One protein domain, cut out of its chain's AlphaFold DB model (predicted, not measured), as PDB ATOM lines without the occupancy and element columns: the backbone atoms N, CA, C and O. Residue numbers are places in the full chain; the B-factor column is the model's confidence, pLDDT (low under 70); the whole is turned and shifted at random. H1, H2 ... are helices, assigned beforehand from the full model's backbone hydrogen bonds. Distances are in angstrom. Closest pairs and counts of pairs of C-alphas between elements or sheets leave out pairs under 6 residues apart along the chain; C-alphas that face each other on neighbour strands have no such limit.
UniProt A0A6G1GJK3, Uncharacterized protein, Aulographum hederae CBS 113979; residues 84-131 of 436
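Overview. This is residues 84 to 131 of the 436 residues of an uncharacterized protein of Aulographum hederae CBS 113979 (UniProt A0A6G1GJK3). Two long helices make an open U: H1 runs out, a link turns the chain at one end, and H2 folds back beside H1 with a gap between the two arms. The printed part has 48 residues with two named helices, H1 then H2, and no named strand; its class is all helix. It is loose, with a radius of gyration of the C-alphas of 12.6 A, and flat, spanning 36 by 20 by 9 A.

Arrangement. H1, residues 87 to 106, and H2, residues 115 to 131, are apart, with no C-alpha of the one within 8 A of the other. A short link of 8 residues joins them. In both helices every O i to N i+4 pair is within hydrogen-bond range.

Along the chain. H1 begins at C-alpha 87 (272.607, 37.559, 32.736) and is 28.6 A long. H2 is 24.8 A long and ends at C-alpha 131 (284.533, 26.069, 38.811).

Size, cuts and confidence. The C-alphas farthest apart, of Val 84 and Gly 111, are 36.4 A apart. Residues 86 to 92 and 123 to 131 stand free. The printed part has no cut. Its mean pLDDT is 73.7; 21 residues are under 70, among them 112 to 116 and 121 to 131.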
ATOM      1  N   VAL A  84     276.760  30.298  26.617       47.03
ATOM      2  CA  VAL A  84     276.106  31.504  26.061       47.03
ATOM      3  C   VAL A  84     274.973  32.049  26.957       47.03
ATOM      4  O   VAL A  84     274.435  33.129  26.705       47.03
ATOM      5  N   LEU A  85     274.624  31.384  28.071       51.72
ATOM      6  CA  LEU A  85     273.596  31.887  28.999       51.72
ATOM      7  C   LEU A  85     274.116  33.049  29.874       51.72
ATOM      8  O   LEU A  85     274.555  32.912  31.026       51.72
ATOM      9  N   GLY A  86     274.013  34.249  29.297       81.75
ATOM     10  CA  GLY A  86     274.283  35.534  29.938       81.75
ATOM     11  C   GLY A  86     273.369  35.848  31.133       81.75
ATOM     12  O   GLY A  86     272.697  34.989  31.708       81.75
ATOM     13  N   TYR A  87     273.340  37.120  31.539       68.38
ATOM     14  CA  TYR A  87     272.607  37.559  32.736       68.38
ATOM     15  C   TYR A  87     271.109  37.186  32.706       68.38
ATOM     16  O   TYR A  87     270.553  36.776  33.728       68.38
ATOM     17  N   CYS A  88     270.479  37.237  31.527       70.19
ATOM     18  CA  CYS A  88     269.079  36.857  31.324       70.19
ATOM     19  C   CYS A  88     268.822  35.365  31.594       70.19
ATOM     20  O   CYS A  88     267.905  35.040  32.345       70.19
ATOM     21  N   GLY A  89     269.671  34.463  31.084       87.38
ATOM     22  CA  GLY A  89     269.542  33.018  31.314       87.38
ATOM     23  C   GLY A  89     269.628  32.646  32.796       87.38
ATOM     24  O   GLY A  89     268.816  31.876  33.305       87.38
ATOM     25  N   ARG A  90     270.543  33.288  33.535       81.12
ATOM     26  CA  ARG A  90     270.662  33.113  34.995       81.12
ATOM     27  C   ARG A  90     269.499  33.713  35.793       81.12
ATOM     28  O   ARG A  90     269.220  33.218  36.884       81.12
ATOM     29  N   ARG A  91     268.789  34.726  35.275       79.31
ATOM     30  CA  ARG A  91     267.500  35.162  35.846       79.31
ATOM     31  C   ARG A  91     266.386  34.155  35.552       79.31
ATOM     32  O   ARG A  91     265.664  33.801  36.478       79.31
ATOM     33  N   LEU A  92     266.281  33.667  34.316       85.25
ATOM     34  CA  LEU A  92     265.231  32.735  33.893       85.25
ATOM     35  C   LEU A  92     265.320  31.399  34.648       85.25
ATOM     36  O   LEU A  92     264.328  30.967  35.227       85.25
ATOM     37  N   LEU A  93     266.519  30.817  34.776       86.88
ATOM     38  CA  LEU A  93     266.741  29.599  35.565       86.88
ATOM     39  C   LEU A  93     266.363  29.782  37.048       86.88
ATOM     40  O   LEU A  93     265.714  28.920  37.635       86.88
ATOM     41  N   ARG A  94     266.704  30.930  37.655       86.19
ATOM     42  CA  ARG A  94     266.278  31.261  39.030       86.19
ATOM     43  C   ARG A  94     264.757  31.424  39.140       86.19
ATOM     44  O   ARG A  94     264.192  31.019  40.152       86.19
ATOM     45  N   GLY A  95     264.107  31.967  38.110       92.44
ATOM     46  CA  GLY A  95     262.650  32.051  38.004       92.44
ATOM     47  C   GLY A  95     261.986  30.674  37.967       92.44
ATOM     48  O   GLY A  95     261.088  30.422  38.764       92.44
ATOM     49  N   LEU A  96     262.477  29.759  37.122       89.50
ATOM     50  CA  LEU A  96     261.968  28.384  37.025       89.50
ATOM     51  C   LEU A  96     262.142  27.605  38.340       89.50
ATOM     52  O   LEU A  96     261.189  26.994  38.817       89.50
ATOM     53  N   ILE A  97     263.319  27.687  38.974       89.62
ATOM     54  CA  ILE A  97     263.580  27.050  40.280       89.62
ATOM     55  C   ILE A  97     262.639  27.607  41.363       89.62
ATOM     56  O   ILE A  97     262.096  26.845  42.165       89.62
ATOM     57  N   TRP A  98     262.411  28.925  41.381       89.31
ATOM     58  CA  TRP A  98     261.473  29.551  42.316       89.31
ATOM     59  C   TRP A  98     260.019  29.141  42.045       89.31
ATOM     60  O   TRP A  98     259.286  28.849  42.988       89.31
ATOM     61  N   HIS A  99     259.607  29.063  40.778       89.62
ATOM     62  CA  HIS A  99     258.261  28.641  40.392       89.62
ATOM     63  C   HIS A  99     257.993  27.180  40.782       89.62
ATOM     64  O   HIS A  99     256.981  26.895  41.417       89.62
ATOM     65  N   ALA A 100     258.935  26.271  40.508       84.50
ATOM     66  CA  ALA A 100     258.848  24.872  40.926       84.50
ATOM     67  C   ALA A 100     258.763  24.726  42.458       84.50
ATOM     68  O   ALA A 100     257.924  23.978  42.962       84.50
ATOM     69  N   TYR A 101     259.568  25.487  43.213       88.62
ATOM     70  CA  TYR A 101     259.483  25.534  44.678       88.62
ATOM     71  C   TYR A 101     258.111  26.028  45.171       88.62
ATOM     72  O   TYR A 101     257.527  25.436  46.082       88.62
ATOM     73  N   MET A 102     257.575  27.090  44.564       90.25
ATOM     74  CA  MET A 102     256.272  27.649  44.932       90.25
ATOM     75  C   MET A 102     255.109  26.715  44.574       90.25
ATOM     76  O   MET A 102     254.168  26.620  45.357       90.25
ATOM     77  N   GLU A 103     255.179  25.981  43.462       89.44
ATOM     78  CA  GLU A 103     254.147  25.013  43.068       89.44
ATOM     79  C   GLU A 103     254.181  23.741  43.933       89.44
ATOM     80  O   GLU A 103     253.126  23.280  44.369       89.44
ATOM     81  N   MET A 104     255.365  23.220  44.286       86.69
ATOM     82  CA  MET A 104     255.481  22.142  45.287       86.69
ATOM     83  C   MET A 104     254.877  22.566  46.633       86.69
ATOM     84  O   MET A 104     254.119  21.811  47.243       86.69
ATOM     85  N   ARG A 105     255.141  23.806  47.060       88.69
ATOM     86  CA  ARG A 105     254.561  24.385  48.278       88.69
ATOM     87  C   ARG A 105     253.045  24.593  48.178       88.69
ATOM     88  O   ARG A 105     252.337  24.326  49.142       88.69
ATOM     89  N   ARG A 106     252.521  25.010  47.019       89.38
ATOM     90  CA  ARG A 106     251.069  25.130  46.773       89.38
ATOM     91  C   ARG A 106     250.355  23.775  46.841       89.38
ATOM     92  O   ARG A 106     249.178  23.733  47.183       89.38
ATOM     93  N   ARG A 107     251.065  22.681  46.551       90.75
ATOM     94  CA  ARG A 107     250.582  21.291  46.651       90.75
ATOM     95  C   ARG A 107     250.807  20.643  48.029       90.75
ATOM     96  O   ARG A 107     250.498  19.468  48.181       90.75
ATOM     97  N   GLY A 108     251.347  21.368  49.017       92.38
ATOM     98  CA  GLY A 108     251.627  20.834  50.359       92.38
ATOM     99  C   GLY A 108     252.776  19.818  50.417       92.38
ATOM    100  O   GLY A 108     252.895  19.075  51.387       92.38
ATOM    101  N   LEU A 109     253.630  19.769  49.389       85.62
ATOM    102  CA  LEU A 109     254.753  18.829  49.295       85.62
ATOM    103  C   LEU A 109     256.021  19.335  50.014       85.62
ATOM    104  O   LEU A 109     257.043  18.651  50.014       85.62
ATOM    105  N   ASP A 110     255.980  20.513  50.652       78.00
ATOM    106  CA  ASP A 110     257.127  21.104  51.355       78.00
ATOM    107  C   ASP A 110     257.484  20.412  52.686       78.00
ATOM    108  O   ASP A 110     258.521  20.724  53.272       78.00
ATOM    109  N   GLY A 111     256.703  19.410  53.108       76.19
ATOM    110  CA  GLY A 111     257.060  18.482  54.186       76.19
ATOM    111  C   GLY A 111     258.071  17.386  53.802       76.19
ATOM    112  O   GLY A 111     258.665  16.787  54.694       76.19
ATOM    113  N   LEU A 112     258.298  17.118  52.506       63.56
ATOM    114  CA  LEU A 112     259.102  15.966  52.057       63.56
ATOM    115  C   LEU A 112     260.627  16.186  52.086       63.56
ATOM    116  O   LEU A 112     261.376  15.210  52.082       63.56
ATOM    117  N   GLU A 113     261.122  17.428  52.151       51.09
ATOM    118  CA  GLU A 113     262.557  17.692  52.338       51.09
ATOM    119  C   GLU A 113     262.859  18.960  53.161       51.09
ATOM    120  O   GLU A 113     262.327  20.035  52.873       51.09
ATOM    121  N   PRO A 114     263.821  18.905  54.107       64.31
ATOM    122  CA  PRO A 114     264.262  20.081  54.851       64.31
ATOM    123  C   PRO A 114     264.779  21.219  53.958       64.31
ATOM    124  O   PRO A 114     265.652  21.031  53.105       64.31
ATOM    125  N   ARG A 115     264.340  22.454  54.248       63.00
ATOM    126  CA  ARG A 115     264.801  23.707  53.602       63.00
ATOM    127  C   ARG A 115     266.329  23.874  53.536       63.00
ATOM    128  O   ARG A 115     266.829  24.577  52.656       63.00
ATOM    129  N   SER A 116     267.071  23.248  54.450       62.66
ATOM    130  CA  SER A 116     268.539  23.222  54.459       62.66
ATOM    131  C   SER A 116     269.130  22.470  53.259       62.66
ATOM    132  O   SER A 116     270.078  22.970  52.654       62.66
ATOM    133  N   ARG A 117     268.546  21.334  52.843       71.00
ATOM    134  CA  ARG A 117     269.008  20.566  51.669       71.00
ATOM    135  C   ARG A 117     268.883  21.372  50.380       71.00
ATOM    136  O   ARG A 117     269.832  21.426  49.602       71.00
ATOM    137  N   TRP A 118     267.768  22.078  50.200       69.50
ATOM    138  CA  TRP A 118     267.548  22.951  49.043       69.50
ATOM    139  C   TRP A 118     268.563  24.095  48.959       69.50
ATOM    140  O   TRP A 118     269.130  24.325  47.890       69.50
ATOM    141  N   ARG A 119     268.888  24.751  50.084       66.75
ATOM    142  CA  ARG A 119     269.984  25.739  50.126       66.75
ATOM    143  C   ARG A 119     271.344  25.100  49.820       66.75
ATOM    144  O   ARG A 119     272.110  25.670  49.051       66.75
ATOM    145  N   GLY A 120     271.618  23.905  50.344       74.38
ATOM    146  CA  GLY A 120     272.861  23.164  50.098       74.38
ATOM    147  C   GLY A 120     273.032  22.617  48.671       74.38
ATOM    148  O   GLY A 120     274.167  22.413  48.239       74.38
ATOM    149  N   ARG A 121     271.945  22.385  47.919       69.94
ATOM    150  CA  ARG A 121     272.003  22.062  46.478       69.94
ATOM    151  C   ARG A 121     272.141  23.325  45.621       69.94
ATOM    152  O   ARG A 121     272.982  23.354  44.731       69.94
ATOM    153  N   ALA A 122     271.417  24.399  45.948       58.56
ATOM    154  CA  ALA A 122     271.558  25.690  45.267       58.56
ATOM    155  C   ALA A 122     272.961  26.313  45.433       58.56
ATOM    156  O   ALA A 122     273.478  26.912  44.493       58.56
ATOM    157  N   ALA A 123     273.591  26.147  46.603       61.88
ATOM    158  CA  ALA A 123     274.971  26.567  46.838       61.88
ATOM    159  C   ALA A 123     275.970  25.772  45.982       61.88
ATOM    160  O   ALA A 123     276.782  26.381  45.290       61.88
ATOM    161  N   ARG A 124     275.860  24.433  45.955       68.56
ATOM    162  CA  ARG A 124     276.747  23.569  45.158       68.56
ATOM    163  C   ARG A 124     276.655  23.847  43.658       68.56
ATOM    164  O   ARG A 124     277.691  24.087  43.052       68.56
ATOM    165  N   LEU A 125     275.446  23.969  43.099       67.94
ATOM    166  CA  LEU A 125     275.250  24.411  41.708       67.94
ATOM    167  C   LEU A 125     275.920  25.767  41.423       67.94
ATOM    168  O   LEU A 125     276.502  25.972  40.361       67.94
ATOM    169  N   ASN A 126     275.864  26.708  42.371       56.91
ATOM    170  CA  ASN A 126     276.486  28.021  42.205       56.91
ATOM    171  C   ASN A 126     278.024  27.970  42.306       56.91
ATOM    172  O   ASN A 126     278.683  28.756  41.631       56.91
ATOM    173  N   GLU A 127     278.610  27.066  43.099       54.69
ATOM    174  CA  GLU A 127     280.060  26.811  43.072       54.69
ATOM    175  C   GLU A 127     280.505  26.098  41.792       54.69
ATOM    176  O   GLU A 127     281.553  26.415  41.241       54.69
ATOM    177  N   GLU A 128     279.730  25.132  41.308       51.91
ATOM    178  CA  GLU A 128     280.039  24.332  40.121       51.91
ATOM    179  C   GLU A 128     280.079  25.209  38.858       51.91
ATOM    180  O   GLU A 128     281.064  25.200  38.119       51.91
ATOM    181  N   ILE A 129     279.100  26.111  38.716       49.78
ATOM    182  CA  ILE A 129     279.076  27.186  37.707       49.78
ATOM    183  C   ILE A 129     280.272  28.157  37.847       49.78
ATOM    184  O   ILE A 129     280.662  28.801  36.871       49.78
ATOM    185  N   VAL A 130     280.874  28.280  39.036       52.47
ATOM    186  CA  VAL A 130     282.101  29.072  39.251       52.47
ATOM    187  C   VAL A 130     283.364  28.265  38.919       52.47
ATOM    188  O   VAL A 130     284.278  28.830  38.325       52.47
ATOM    189  N   ARG A 131     283.412  26.954  39.197       42.72
ATOM    190  CA  ARG A 131     284.533  26.069  38.811       42.72
ATOM    191  C   ARG A 131     284.673  25.960  37.289       42.72
ATOM    192  O   ARG A 131     285.780  26.112  36.779       42.72
TER     193      ARG A 131